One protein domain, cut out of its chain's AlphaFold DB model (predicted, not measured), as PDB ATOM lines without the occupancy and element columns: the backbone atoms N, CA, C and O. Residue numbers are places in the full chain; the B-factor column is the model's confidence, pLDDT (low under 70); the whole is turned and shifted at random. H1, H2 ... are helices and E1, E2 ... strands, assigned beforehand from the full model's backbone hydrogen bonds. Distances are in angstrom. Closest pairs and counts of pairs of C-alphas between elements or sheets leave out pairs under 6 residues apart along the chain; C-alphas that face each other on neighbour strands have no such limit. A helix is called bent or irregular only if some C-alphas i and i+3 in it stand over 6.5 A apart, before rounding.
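AT A GLANCE: This is residues 19 to 110 of the 134 residues of the protein "Fumerase_C domain-containing protein" of Candidatus Rokubacteria bacterium RIFCSPLOWO2_02_FULL_68_19 (UniProt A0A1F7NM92). Two parts face across a gap and are joined by two stretches of chain, residues 62 to 65 and 95 to 99, so that the backbone makes an open arch. One part is the three-stranded sheet E1 E2 E5 with two helices, H1 and H2, side by side at one end of it; the other is a two-stranded ribbon, E3 and E4, with the short helices H3 and H4 at its opposite ends. The printed part has 92 residues, with four named helices and five named strands in the order H1 E1 H2 E2 H3 E3 H4 E4 E5, and its class is mixed, helices and strands. The larger sheet is mixed in the order E1 E2 E5, and the sheet E3 E4 is antiparallel. The whole is compact, with a radius of gyration of the C-alphas of 13.9 A and spans of 34 by 28 by 20 A.

HOW THE PARTS SIT: In the larger sheet E2, residues 57 to 61, is the inner strand, and E1, residues 36 to 39, and E5, residues 100 to 104, are the edge strands. E1 and E2 are parallel at 27 degrees, with N 59 and O 37 2.8 A apart and N 37 and O 57 2.9 A apart, within hydrogen-bond range. E2 and E5 are antiparallel at 135 degrees, with N 58 and O 104 at 2.8 A and N 101 and O 60 at 2.9 A. H2, residues 45 to 54, is on this sheet, with 14 pairs of C-alphas within 10 A; its closest C-alphas to E2 are those of Phe 51 and Val 57, 6.1 A apart. Helix and sheet form two layers, H2 being on one face of the sheet. E1, H2 and E2 make a strand-helix-strand unit, two parallel neighbour strands with a helix between them, and its crossover is right-handed. H1, residues 19 to 31, touches H2, the closest C-alphas being those of Gly 26 and Gln 50 at 5.4 A; they run the same way at a shallow tilt of 19 degrees. H1 only grazes the sheet. E3, residues 73 to 80, and E4, residues 89 to 94, are antiparallel neighbours at 160 degrees, with N 74 and O 93 at 2.8 A and N 91 and O 78 at 2.9 A. E1 and E4 are apart, and so are E4 and E5. H3, residues 66 to 71, and H4, residues 82 to 87, touch no helix and are not on the larger sheet. In H2 every O i to N i+4 pair is within hydrogen-bond range; in H1 4 of 9 are, beside 6 of 10 O i to N i+3 pairs, in H3 1 of 2, and in H4 0 of 2, beside 2 of 3.

IN THESE COORDINATES: H1 begins at C-alpha 19, (-14.798, -14.262, -9.139), and is 19.8 A long; it is irregular, with C-alphas 20 and 23 7.9 A apart. E1 measures 10.1 A, H2 14.3 A and E2 12.6 A. H3 is 8.8 A long. E3, 17.6 A, begins at C-alpha 73, (-3.085, 6.808, -10.691), and bends by 55 degrees at residue 77. H4, 8.4 A, is irregular too, with C-alphas 83 and 86 9.1 A apart. E4 is 15.5 A long, and E5, 11.5 A, ends at C-alpha 104, (-12.725, -12.333, -22.004).

THE WHOLE: The two C-alphas farthest apart are those of Asp 83 and His 107, 38.9 A. The C-alphas of Met 19 and Asn 110 are 14.3 A apart. The printed part has no cut, and its links between named elements are tight. The mean pLDDT of the printed part is 96.2, and no printed residue is under 70.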
ATOM      1  N   MET A  19     -13.761 -13.257  -9.403       97.31
ATOM      2  CA  MET A  19     -14.798 -14.262  -9.139       97.31
ATOM      3  C   MET A  19     -15.699 -13.922  -7.935       97.31
ATOM      4  O   MET A  19     -16.869 -14.288  -7.919       97.31
ATOM      5  N   ARG A  20     -15.205 -13.173  -6.935       97.25
ATOM      6  CA  ARG A  20     -16.036 -12.747  -5.788       97.25
ATOM      7  C   ARG A  20     -17.152 -11.770  -6.173       97.25
ATOM      8  O   ARG A  20     -18.121 -11.635  -5.431       97.25
ATOM      9  N   MET A  21     -17.011 -11.112  -7.322       96.94
ATOM     10  CA  MET A  21     -17.939 -10.107  -7.838       96.94
ATOM     11  C   MET A  21     -18.798 -10.616  -9.000       96.94
ATOM     12  O   MET A  21     -19.616  -9.863  -9.517       96.94
ATOM     13  N   ASP A  22     -18.656 -11.888  -9.382       97.44
ATOM     14  CA  ASP A  22     -19.241 -12.459 -10.600       97.44
ATOM     15  C   ASP A  22     -20.762 -12.251 -10.709       97.44
ATOM     16  O   ASP A  22     -21.258 -11.782 -11.732       97.44
ATOM     17  N   ARG A  23     -21.489 -12.455  -9.602       97.31
ATOM     18  CA  ARG A  23     -22.949 -12.256  -9.521       97.31
ATOM     19  C   ARG A  23     -23.424 -10.828  -9.814       97.31
ATOM     20  O   ARG A  23     -24.609 -10.617 -10.046       97.31
ATOM     21  N   PHE A  24     -22.536  -9.836  -9.744       97.38
ATOM     22  CA  PHE A  24     -22.879  -8.433  -9.977       97.38
ATOM     23  C   PHE A  24     -22.601  -7.993 -11.418       97.38
ATOM     24  O   PHE A  24     -23.157  -6.982 -11.846       97.38
ATOM     25  N   THR A  25     -21.792  -8.745 -12.176       97.38
ATOM     26  CA  THR A  25     -21.356  -8.376 -13.532       97.38
ATOM     27  C   THR A  25     -22.542  -8.067 -14.442       97.38
ATOM     28  O   THR A  25     -22.606  -6.980 -15.011       97.38
ATOM     29  N   GLY A  26     -23.530  -8.964 -14.528       97.38
ATOM     30  CA  GLY A  26     -24.705  -8.755 -15.384       97.38
ATOM     31  C   GLY A  26     -25.459  -7.463 -15.057       97.38
ATOM     32  O   GLY A  26     -25.720  -6.656 -15.946       97.38
ATOM     33  N   GLY A  27     -25.716  -7.207 -13.770       98.12
ATOM     34  CA  GLY A  27     -26.388  -5.985 -13.325       98.12
ATOM     35  C   GLY A  27     -25.598  -4.711 -13.642       98.12
ATOM     36  O   GLY A  27     -26.193  -3.710 -14.040       98.12
ATOM     37  N   LEU A  28     -24.265  -4.750 -13.518       98.00
ATOM     38  CA  LEU A  28     -23.380  -3.638 -13.884       98.00
ATOM     39  C   LEU A  28     -23.462  -3.302 -15.379       98.00
ATOM     40  O   LEU A  28     -23.555  -2.130 -15.747       98.00
ATOM     41  N   LEU A  29     -23.465  -4.318 -16.240       98.38
ATOM     42  CA  LEU A  29     -23.515  -4.140 -17.693       98.38
ATOM     43  C   LEU A  29     -24.893  -3.680 -18.178       98.38
ATOM     44  O   LEU A  29     -24.985  -2.760 -18.996       98.38
ATOM     45  N   GLU A  30     -25.947  -4.330 -17.682       98.19
ATOM     46  CA  GLU A  30     -27.327  -4.109 -18.113       98.19
ATOM     47  C   GLU A  30     -27.877  -2.776 -17.597       98.19
ATOM     48  O   GLU A  30     -28.419  -1.994 -18.376       98.19
ATOM     49  N   ARG A  31     -27.733  -2.498 -16.294       98.19
ATOM     50  CA  ARG A  31     -28.414  -1.365 -15.640       98.19
ATOM     51  C   ARG A  31     -27.585  -0.093 -15.617       98.19
ATOM     52  O   ARG A  31     -28.140   0.996 -15.702       98.19
ATOM     53  N   TYR A  32     -26.269  -0.233 -15.474       97.31
ATOM     54  CA  TYR A  32     -25.356   0.897 -15.291       97.31
ATOM     55  C   TYR A  32     -24.486   1.170 -16.521       97.31
ATOM     56  O   TYR A  32     -23.684   2.098 -16.509       97.31
ATOM     57  N   GLY A  33     -24.641   0.384 -17.593       97.44
ATOM     58  CA  GLY A  33     -23.934   0.618 -18.851       97.44
ATOM     59  C   GLY A  33     -22.429   0.358 -18.778       97.44
ATOM     60  O   GLY A  33     -21.695   0.844 -19.635       97.44
ATOM     61  N   VAL A  34     -21.945  -0.403 -17.788       98.06
ATOM     62  CA  VAL A  34     -20.527  -0.791 -17.710       98.06
ATOM     63  C   VAL A  34     -20.161  -1.616 -18.943       98.06
ATOM     64  O   VAL A  34     -20.926  -2.476 -19.376       98.06
ATOM     65  N   ARG A  35     -18.995  -1.349 -19.539       98.31
ATOM     66  CA  ARG A  35     -18.513  -2.052 -20.746       98.31
ATOM     67  C   ARG A  35     -17.137  -2.687 -20.576       98.31
ATOM     68  O   ARG A  35     -16.786  -3.572 -21.342       98.31
ATOM     69  N   ALA A  36     -16.388  -2.303 -19.550       98.19
ATOM     70  CA  ALA A  36     -15.111  -2.915 -19.218       98.19
ATOM     71  C   ALA A  36     -15.058  -3.229 -17.723       98.19
ATOM     72  O   ALA A  36     -15.440  -2.401 -16.897       98.19
ATOM     73  N   VAL A  37     -14.564  -4.416 -17.386       98.06
ATOM     74  CA  VAL A  37     -14.273  -4.830 -16.011       98.06
ATOM     75  C   VAL A  37     -12.793  -5.180 -15.935       98.06
ATOM     76  O   VAL A  37     -12.320  -6.006 -16.711       98.06
ATOM     77  N   ILE A  38     -12.063  -4.557 -15.011       97.62
ATOM     78  CA  ILE A  38     -10.639  -4.829 -14.776       97.62
ATOM     79  C   ILE A  38     -10.496  -5.644 -13.491       97.62
ATOM     80  O   ILE A  38     -11.119  -5.331 -12.476       97.62
ATOM     81  N   GLY A  39      -9.662  -6.680 -13.502       96.62
ATOM     82  CA  GLY A  39      -9.347  -7.422 -12.285       96.62
ATOM     83  C   GLY A  39      -8.359  -8.560 -12.499       96.62
ATOM     84  O   GLY A  39      -7.638  -8.587 -13.496       96.62
ATOM     85  N   LYS A  40      -8.327  -9.514 -11.559       96.12
ATOM     86  CA  LYS A  40      -7.487 -10.715 -11.670       96.12
ATOM     87  C   LYS A  40      -8.270 -12.011 -11.477       96.12
ATOM     88  O   LYS A  40      -9.231 -12.078 -10.711       96.12
ATOM     89  N   GLY A  41      -7.780 -13.074 -12.111       94.12
ATOM     90  CA  GLY A  41      -8.276 -14.444 -11.942       94.12
ATOM     91  C   GLY A  41      -9.501 -14.813 -12.782       94.12
ATOM     92  O   GLY A  41      -9.912 -15.967 -12.734       94.12
ATOM     93  N   GLY A  42     -10.049 -13.877 -13.562       96.00
ATOM     94  CA  GLY A  42     -11.171 -14.133 -14.457       96.00
ATOM     95  C   GLY A  42     -12.536 -14.156 -13.773       96.00
ATOM     96  O   GLY A  42     -12.667 -14.021 -12.552       96.00
ATOM     97  N   LEU A  43     -13.555 -14.314 -14.610       97.75
ATOM     98  CA  LEU A  43     -14.963 -14.412 -14.246       97.75
ATOM     99  C   LEU A  43     -15.554 -15.725 -14.777       97.75
ATOM    100  O   LEU A  43     -14.892 -16.483 -15.490       97.75
ATOM    101  N   SER A  44     -16.787 -16.032 -14.385       97.69
ATOM    102  CA  SER A  44     -17.460 -17.260 -14.795       97.69
ATOM    103  C   SER A  44     -17.935 -17.211 -16.252       97.69
ATOM    104  O   SER A  44     -17.982 -16.163 -16.900       97.69
ATOM    105  N   GLY A  45     -18.363 -18.370 -16.763       97.69
ATOM    106  CA  GLY A  45     -19.059 -18.446 -18.049       97.69
ATOM    107  C   GLY A  45     -20.422 -17.739 -18.050       97.69
ATOM    108  O   GLY A  45     -20.927 -17.418 -19.119       97.69
ATOM    109  N   GLU A  46     -21.019 -17.466 -16.886       97.56
ATOM    110  CA  GLU A  46     -22.229 -16.643 -16.808       97.56
ATOM    111  C   GLU A  46     -21.898 -15.184 -17.127       97.56
ATOM    112  O   GLU A  46     -22.537 -14.597 -17.996       97.56
ATOM    113  N   SER A  47     -20.842 -14.638 -16.516       98.19
ATOM    114  CA  SER A  47     -20.334 -13.303 -16.849       98.19
ATOM    115  C   SER A  47     -19.920 -13.186 -18.319       98.19
ATOM    116  O   SER A  47     -20.193 -12.157 -18.930       98.19
ATOM    117  N   LEU A  48     -19.335 -14.236 -18.917       98.50
ATOM    118  CA  LEU A  48     -19.029 -14.258 -20.356       98.50
ATOM    119  C   LEU A  48     -20.276 -14.009 -21.212       98.50
ATOM    120  O   LEU A  48     -20.280 -13.119 -22.057       98.50
ATOM    121  N   LYS A  49     -21.372 -14.717 -20.921       98.44
ATOM    122  CA  LYS A  49     -22.646 -14.515 -21.626       98.44
ATOM    123  C   LYS A  49     -23.184 -13.096 -21.447       98.44
ATOM    124  O   LYS A  49     -23.815 -12.565 -22.357       98.44
ATOM    125  N   GLN A  50     -22.944 -12.468 -20.292       98.38
ATOM    126  CA  GLN A  50     -23.308 -11.063 -20.083       98.38
ATOM    127  C   GLN A  50     -22.454 -10.124 -20.946       98.38
ATOM    128  O   GLN A  50     -22.999  -9.182 -21.523       98.38
ATOM    129  N   PHE A  51     -21.149 -10.391 -21.090       98.56
ATOM    130  CA  PHE A  51     -20.271  -9.641 -21.996       98.56
ATOM    131  C   PHE A  51     -20.715  -9.763 -23.456       98.56
ATOM    132  O   PHE A  51     -20.791  -8.744 -24.139       98.56
ATOM    133  N   GLU A  52     -21.073 -10.964 -23.913       98.50
ATOM    134  CA  GLU A  52     -21.620 -11.186 -25.258       98.50
ATOM    135  C   GLU A  52     -22.940 -10.431 -25.469       98.50
ATOM    136  O   GLU A  52     -23.115  -9.718 -26.454       98.50
ATOM    137  N   ARG A  53     -23.870 -10.537 -24.512       98.38
ATOM    138  CA  ARG A  53     -25.210  -9.948 -24.625       98.38
ATOM    139  C   ARG A  53     -25.207  -8.420 -24.609       98.38
ATOM    140  O   ARG A  53     -26.020  -7.804 -25.295       98.38
ATOM    141  N   HIS A  54     -24.355  -7.812 -23.787       98.25
ATOM    142  CA  HIS A  54     -24.379  -6.369 -23.528       98.25
ATOM    143  C   HIS A  54     -23.188  -5.611 -24.132       98.25
ATOM    144  O   HIS A  54     -23.119  -4.388 -23.994       98.25
ATOM    145  N   GLY A  55     -22.279  -6.316 -24.813       98.06
ATOM    146  CA  GLY A  55     -21.098  -5.750 -25.462       98.06
ATOM    147  C   GLY A  55     -20.043  -5.292 -24.460       98.06
ATOM    148  O   GLY A  55     -19.781  -4.100 -24.360       98.06
ATOM    149  N   GLY A  56     -19.453  -6.207 -23.691       98.31
ATOM    150  CA  GLY A  56     -18.420  -5.864 -22.710       98.31
ATOM    151  C   GLY A  56     -17.123  -6.659 -22.837       98.31
ATOM    152  O   GLY A  56     -17.014  -7.591 -23.625       98.31
ATOM    153  N   VAL A  57     -16.132  -6.275 -22.036       98.75
ATOM    154  CA  VAL A  57     -14.809  -6.902 -22.003       98.75
ATOM    155  C   VAL A  57     -14.322  -7.074 -20.566       98.75
ATOM    156  O   VAL A  57     -14.500  -6.193 -19.719       98.75
ATOM    157  N   TYR A  58     -13.664  -8.198 -20.297       98.62
ATOM    158  CA  TYR A  58     -12.873  -8.390 -19.091       98.62
ATOM    159  C   TYR A  58     -11.386  -8.228 -19.406       98.62
ATOM    160  O   TYR A  58     -10.806  -8.950 -20.225       98.62
ATOM    161  N   LEU A  59     -10.772  -7.279 -18.712       98.38
ATOM    162  CA  LEU A  59      -9.370  -6.924 -18.832       98.38
ATOM    163  C   LEU A  59      -8.620  -7.471 -17.619       98.38
ATOM    164  O   LEU A  59      -8.740  -6.968 -16.499       98.38
ATOM    165  N   ALA A  60      -7.840  -8.521 -17.843       97.31
ATOM    166  CA  ALA A  60      -6.960  -9.056 -16.824       97.31
ATOM    167  C   ALA A  60      -5.775  -8.106 -16.627       97.31
ATOM    168  O   ALA A  60      -5.080  -7.769 -17.587       97.31
ATOM    169  N   ILE A  61      -5.527  -7.713 -15.382       95.00
ATOM    170  CA  ILE A  61      -4.318  -6.988 -14.985       95.00
ATOM    171  C   ILE A  61      -3.393  -7.911 -14.188       95.00
ATOM    172  O   ILE A  61      -3.830  -8.880 -13.553       95.00
ATOM    173  N   THR A  62      -2.097  -7.621 -14.229       89.94
ATOM    174  CA  THR A  62      -1.067  -8.412 -13.550       89.94
ATOM    175  C   THR A  62      -1.203  -8.316 -12.031       89.94
ATOM    176  O   THR A  62      -0.743  -7.370 -11.405       89.94
ATOM    177  N   GLY A  63      -1.795  -9.337 -11.410       85.94
ATOM    178  CA  GLY A  63      -1.925  -9.393  -9.956       85.94
ATOM    179  C   GLY A  63      -0.574  -9.374  -9.229       85.94
ATOM    180  O   GLY A  63       0.390  -9.994  -9.668       85.94
ATOM    181  N   GLY A  64      -0.528  -8.703  -8.075       87.00
ATOM    182  CA  GLY A  64       0.693  -8.562  -7.271       87.00
ATOM    183  C   GLY A  64       1.554  -7.354  -7.651       87.00
ATOM    184  O   GLY A  64       2.528  -7.072  -6.961       87.00
ATOM    185  N   ALA A  65       1.165  -6.599  -8.681       90.94
ATOM    186  CA  ALA A  65       1.859  -5.401  -9.140       90.94
ATOM    187  C   ALA A  65       1.253  -4.096  -8.586       90.94
ATOM    188  O   ALA A  65       1.431  -3.040  -9.184       90.94
ATOM    189  N   ALA A  66       0.591  -4.133  -7.422       92.12
ATOM    190  CA  ALA A  66      -0.122  -2.981  -6.851       92.12
ATOM    191  C   ALA A  66       0.750  -1.717  -6.737       92.12
ATOM    192  O   ALA A  66       0.274  -0.613  -6.982       92.12
ATOM    193  N   ALA A  67       2.040  -1.861  -6.411       92.62
ATOM    194  CA  ALA A  67       2.968  -0.732  -6.364       92.62
ATOM    195  C   ALA A  67       3.114  -0.042  -7.733       92.62
ATOM    196  O   ALA A  67       3.108   1.182  -7.793       92.62
ATOM    197  N   LEU A  68       3.194  -0.816  -8.821       92.56
ATOM    198  CA  LEU A  68       3.247  -0.303 -10.191       92.56
ATOM    199  C   LEU A  68       1.887   0.252 -10.635       92.56
ATOM    200  O   LEU A  68       1.828   1.334 -11.201       92.56
ATOM    201  N   GLU A  69       0.792  -0.447 -10.343       93.81
ATOM    202  CA  GLU A  69      -0.571   0.019 -10.647       93.81
ATOM    203  C   GLU A  69      -0.855   1.379  -9.982       93.81
ATOM    204  O   GLU A  69      -1.442   2.276 -10.583       93.81
ATOM    205  N   THR A  70      -0.355   1.577  -8.759       95.00
ATOM    206  CA  THR A  70      -0.507   2.828  -8.003       95.00
ATOM    207  C   THR A  70       0.188   4.009  -8.683       95.00
ATOM    208  O   THR A  70      -0.352   5.113  -8.647       95.00
ATOM    209  N   THR A  71       1.342   3.814  -9.340       95.38
ATOM    210  CA  THR A  71       2.041   4.919 -10.033       95.38
ATOM    211  C   THR A  71       1.299   5.411 -11.275       95.38
ATOM    212  O   THR A  71       1.593   6.496 -11.773       95.38
ATOM    213  N   GLN A  72       0.324   4.641 -11.763       95.81
ATOM    214  CA  GLN A  72      -0.507   4.981 -12.920       95.81
ATOM    215  C   GLN A  72      -1.759   5.779 -12.524       95.81
ATOM    216  O   GLN A  72      -2.508   6.222 -13.400       95.81
ATOM    217  N   ILE A  73      -1.994   5.985 -11.222       96.69
ATOM    218  CA  ILE A  73      -3.085   6.808 -10.691       96.69
ATOM    219  C   ILE A  73      -2.597   8.247 -10.548       96.69
ATOM    220  O   ILE A  73      -1.777   8.561  -9.689       96.69
ATOM    221  N   GLU A  74      -3.143   9.142 -11.366       95.94
ATOM    222  CA  GLU A  74      -2.811  10.568 -11.326       95.94
ATOM    223  C   GLU A  74      -3.536  11.300 -10.195       95.94
ATOM    224  O   GLU A  74      -2.994  12.235  -9.608       95.94
ATOM    225  N   ALA A  75      -4.784  10.910  -9.913       95.06
ATOM    226  CA  ALA A  75      -5.600  11.543  -8.884       95.06
ATOM    227  C   ALA A  75      -6.717  10.623  -8.380       95.06
ATOM    228  O   ALA A  75      -7.286   9.833  -9.135       95.06
ATOM    229  N   ILE A  76      -7.080  10.798  -7.109       95.56
ATOM    230  CA  ILE A  76      -8.351  10.327  -6.549       95.56
ATOM    231  C   ILE A  76      -9.316  11.510  -6.616       95.56
ATOM    232  O   ILE A  76      -9.131  12.497  -5.906       95.56
ATOM    233  N   GLU A  77     -10.297  11.440  -7.510       95.06
ATOM    234  CA  GLU A  77     -11.187  12.568  -7.816       95.06
ATOM    235  C   GLU A  77     -12.391  12.625  -6.881       95.06
ATOM    236  O   GLU A  77     -12.828  13.709  -6.499       95.06
ATOM    237  N   ALA A  78     -12.899  11.457  -6.495       95.06
ATOM    238  CA  ALA A  78     -14.023  11.324  -5.585       95.06
ATOM    239  C   ALA A  78     -13.954   9.998  -4.821       95.06
ATOM    240  O   ALA A  78     -13.335   9.023  -5.261       95.06
ATOM    241  N   VAL A  79     -14.610   9.986  -3.666       95.12
ATOM    242  CA  VAL A  79     -14.825   8.807  -2.834       95.12
ATOM    243  C   VAL A  79     -16.254   8.851  -2.304       95.12
ATOM    244  O   VAL A  79     -16.732   9.910  -1.895       95.12
ATOM    245  N   TRP A  80     -16.932   7.708  -2.311       96.12
ATOM    246  CA  TRP A  80     -18.234   7.529  -1.669       96.12
ATOM    247  C   TRP A  80     -18.173   6.367  -0.679       96.12
ATOM    248  O   TRP A  80     -17.379   5.442  -0.855       96.12
ATOM    249  N   TRP A  81     -19.049   6.417   0.331       96.06
ATOM    250  CA  TRP A  81     -19.165   5.400   1.386       96.06
ATOM    251  C   TRP A  81     -17.864   5.215   2.183       96.06
ATOM    252  O   TRP A  81     -17.373   4.102   2.339       96.06
ATOM    253  N   GLU A  82     -17.291   6.330   2.667       93.12
ATOM    254  CA  GLU A  82     -16.004   6.371   3.395       93.12
ATOM    255  C   GLU A  82     -15.937   5.431   4.618       93.12
ATOM    256  O   GLU A  82     -14.849   5.052   5.054       93.12
ATOM    257  N   ASP A  83     -17.086   5.029   5.162       94.19
ATOM    258  CA  ASP A  83     -17.225   4.067   6.253       94.19
ATOM    259  C   ASP A  83     -16.850   2.626   5.857       94.19
ATOM    260  O   ASP A  83     -16.494   1.828   6.724       94.19
ATOM    261  N   LEU A  84     -16.828   2.303   4.559       94.00
ATOM    262  CA  LEU A  84     -16.455   0.981   4.033       94.00
ATOM    263  C   LEU A  84     -14.934   0.756   3.926       94.00
ATOM    264  O   LEU A  84     -14.482  -0.301   3.480       94.00
ATOM    265  N   MET A  85     -14.117   1.726   4.345       87.06
ATOM    266  CA  MET A  85     -12.653   1.633   4.358       87.06
ATOM    267  C   MET A  85     -12.075   1.224   2.973       87.06
ATOM    268  O   MET A  85     -12.310   1.977   2.030       87.06
ATOM    269  N   PRO A  86     -11.303   0.133   2.736       89.06
ATOM    270  CA  PRO A  86     -10.773  -0.107   1.389       89.06
ATOM    271  C   PRO A  86     -11.873  -0.413   0.354       89.06
ATOM    272  O   PRO A  86     -11.614  -0.268  -0.837       89.06
ATOM    273  N   GLU A  87     -13.086  -0.771   0.794       93.75
ATOM    274  CA  GLU A  87     -14.232  -1.133  -0.056       93.75
ATOM    275  C   GLU A  87     -15.087   0.084  -0.472       93.75
ATOM    276  O   GLU A  87     -16.186  -0.078  -1.004       93.75
ATOM    277  N   CYS A  88     -14.608   1.312  -0.231       95.00
ATOM    278  CA  CYS A  88     -15.259   2.519  -0.747       95.00
ATOM    279  C   CYS A  88     -15.384   2.473  -2.275       95.00
ATOM    280  O   CYS A  88     -14.569   1.864  -2.977       95.00
ATOM    281  N   LEU A  89     -16.346   3.223  -2.808       95.50
ATOM    282  CA  LEU A  89     -16.375   3.493  -4.239       95.50
ATOM    283  C   LEU A  89     -15.398   4.631  -4.541       95.50
ATOM    284  O   LEU A  89     -15.605   5.764  -4.110       95.50
ATOM    285  N   TRP A  90     -14.335   4.325  -5.280       95.69
ATOM    286  CA  TRP A  90     -13.298   5.286  -5.651       95.69
ATOM    287  C   TRP A  90     -13.416   5.692  -7.116       95.69
ATOM    288  O   TRP A  90     -13.505   4.834  -7.996       95.69
ATOM    289  N   GLN A  91     -13.336   6.993  -7.389       96.56
ATOM    290  CA  GLN A  91     -13.124   7.511  -8.739       96.56
ATOM    291  C   GLN A  91     -11.656   7.893  -8.912       96.56
ATOM    292  O   GLN A  91     -11.162   8.832  -8.282       96.56
ATOM    293  N   PHE A  92     -10.966   7.172  -9.792       96.62
ATOM    294  CA  PHE A  92      -9.565   7.409 -10.118       96.62
ATOM    295  C   PHE A  92      -9.428   8.063 -11.489       96.62
ATOM    296  O   PHE A  92     -10.020   7.601 -12.465       96.62
ATOM    297  N   ARG A  93      -8.559   9.068 -11.582       97.44
ATOM    298  CA  ARG A  93      -7.956   9.475 -12.850       97.44
ATOM    299  C   ARG A  93      -6.669   8.692 -13.035       97.44
ATOM    300  O   ARG A  93      -5.814   8.703 -12.150       97.44
ATOM    301  N   VAL A  94      -6.527   8.032 -14.176       96.94
ATOM    302  CA  VAL A  94      -5.372   7.180 -14.477       96.94
ATOM    303  C   VAL A  94      -4.730   7.577 -15.804       96.94
ATOM    304  O   VAL A  94      -5.422   8.019 -16.722       96.94
ATOM    305  N   ARG A  95      -3.415   7.376 -15.934       97.00
ATOM    306  CA  ARG A  95      -2.675   7.524 -17.195       97.00
ATOM    307  C   ARG A  95      -1.869   6.264 -17.463       97.00
ATOM    308  O   ARG A  95      -1.033   5.880 -16.655       97.00
ATOM    309  N   GLY A  96      -2.095   5.654 -18.627       95.00
ATOM    310  CA  GLY A  96      -1.358   4.456 -19.033       95.00
ATOM    311  C   GLY A  96      -1.600   3.257 -18.113       95.00
ATOM    312  O   GLY A  96      -0.661   2.514 -17.851       95.00
ATOM    313  N   LEU A  97      -2.831   3.090 -17.609       94.00
ATOM    314  CA  LEU A  97      -3.193   1.966 -16.746       94.00
ATOM    315  C   LEU A  97      -2.971   0.637 -17.482       94.00
ATOM    316  O   LEU A  97      -3.611   0.381 -18.503       94.00
ATOM    317  N   GLY A  98      -2.076  -0.206 -16.966       91.25
ATOM    318  CA  GLY A  98      -1.768  -1.500 -17.563       91.25
ATOM    319  C   GLY A  98      -0.380  -2.055 -17.219       91.25
ATOM    320  O   GLY A  98       0.305  -1.541 -16.336       91.25
ATOM    321  N   PRO A  99       0.061  -3.117 -17.916       93.88
ATOM    322  CA  PRO A  99      -0.589  -3.725 -19.078       93.88
ATOM    323  C   PRO A  99      -1.928  -4.389 -18.734       93.88
ATOM    324  O   PRO A  99      -2.092  -4.966 -17.660       93.88
ATOM    325  N   LEU A 100      -2.876  -4.300 -19.669       96.62
ATOM    326  CA  LEU A 100      -4.182  -4.950 -19.598       96.62
ATOM    327  C   LEU A 100      -4.285  -5.974 -20.727       96.62
ATOM    328  O   LEU A 100      -4.049  -5.643 -21.889       96.62
ATOM    329  N   THR A 101      -4.669  -7.199 -20.391       97.50
ATOM    330  CA  THR A 101      -4.882  -8.275 -21.361       97.50
ATOM    331  C   THR A 101      -6.375  -8.502 -21.532       97.50
ATOM    332  O   THR A 101      -7.072  -8.753 -20.550       97.50
ATOM    333  N   VAL A 102      -6.869  -8.465 -22.772       98.31
ATOM    334  CA  VAL A 102      -8.232  -8.917 -23.087       98.31
ATOM    335  C   VAL A 102      -8.296 -10.414 -22.813       98.31
ATOM    336  O   VAL A 102      -7.749 -11.214 -23.567       98.31
ATOM    337  N   ALA A 103      -8.896 -10.783 -21.686       98.38
ATOM    338  CA  ALA A 103      -8.966 -12.173 -21.254       98.38
ATOM    339  C   ALA A 103     -10.361 -12.770 -21.454       98.38
ATOM    340  O   ALA A 103     -10.481 -13.988 -21.556       98.38
ATOM    341  N   MET A 104     -11.400 -11.935 -21.529       98.69
ATOM    342  CA  MET A 104     -12.725 -12.333 -22.004       98.69
ATOM    343  C   MET A 104     -13.329 -11.184 -22.814       98.69
ATOM    344  O   MET A 104     -13.173 -10.030 -22.411       98.69
ATOM    345  N   ASP A 105     -14.007 -11.473 -23.919       98.56
ATOM    346  CA  ASP A 105     -14.558 -10.454 -24.824       98.56
ATOM    347  C   ASP A 105     -16.051 -10.661 -25.135       98.56
ATOM    348  O   ASP A 105     -16.679 -11.632 -24.712       98.56
ATOM    349  N   SER A 106     -16.628  -9.714 -25.876       98.44
ATOM    350  CA  SER A 106     -18.035  -9.721 -26.290       98.44
ATOM    351  C   SER A 106     -18.347 -10.669 -27.452       98.44
ATOM    352  O   SER A 106     -19.467 -10.666 -27.953       98.44
ATOM    353  N   HIS A 107     -17.372 -11.443 -27.919       98.44
ATOM    354  CA  HIS A 107     -17.512 -12.405 -29.012       98.44
ATOM    355  C   HIS A 107     -17.415 -13.856 -28.516       98.44
ATOM    356  O   HIS A 107     -17.336 -14.778 -29.325       98.44
ATOM    357  N   GLY A 108     -17.429 -14.057 -27.194       97.62
ATOM    358  CA  GLY A 108     -17.323 -15.370 -26.558       97.62
ATOM    359  C   GLY A 108     -15.882 -15.829 -26.328       97.62
ATOM    360  O   GLY A 108     -15.667 -16.957 -25.882       97.62
ATOM    361  N   GLY A 109     -14.887 -14.976 -26.596       98.25
ATOM    362  CA  GLY A 109     -13.486 -15.264 -26.310       98.25
ATOM    363  C   GLY A 109     -13.241 -15.413 -24.809       98.25
ATOM    364  O   GLY A 109     -13.743 -14.626 -24.003       98.25
ATOM    365  N   ASN A 110     -12.466 -16.430 -24.415       98.31
ATOM    366  CA  ASN A 110     -12.117 -16.688 -23.018       98.31
ATOM    367  C   ASN A 110     -10.723 -17.317 -22.887       98.31
ATOM    368  O   ASN A 110     -10.560 -18.539 -22.867       98.31
TER     369      ASN A 110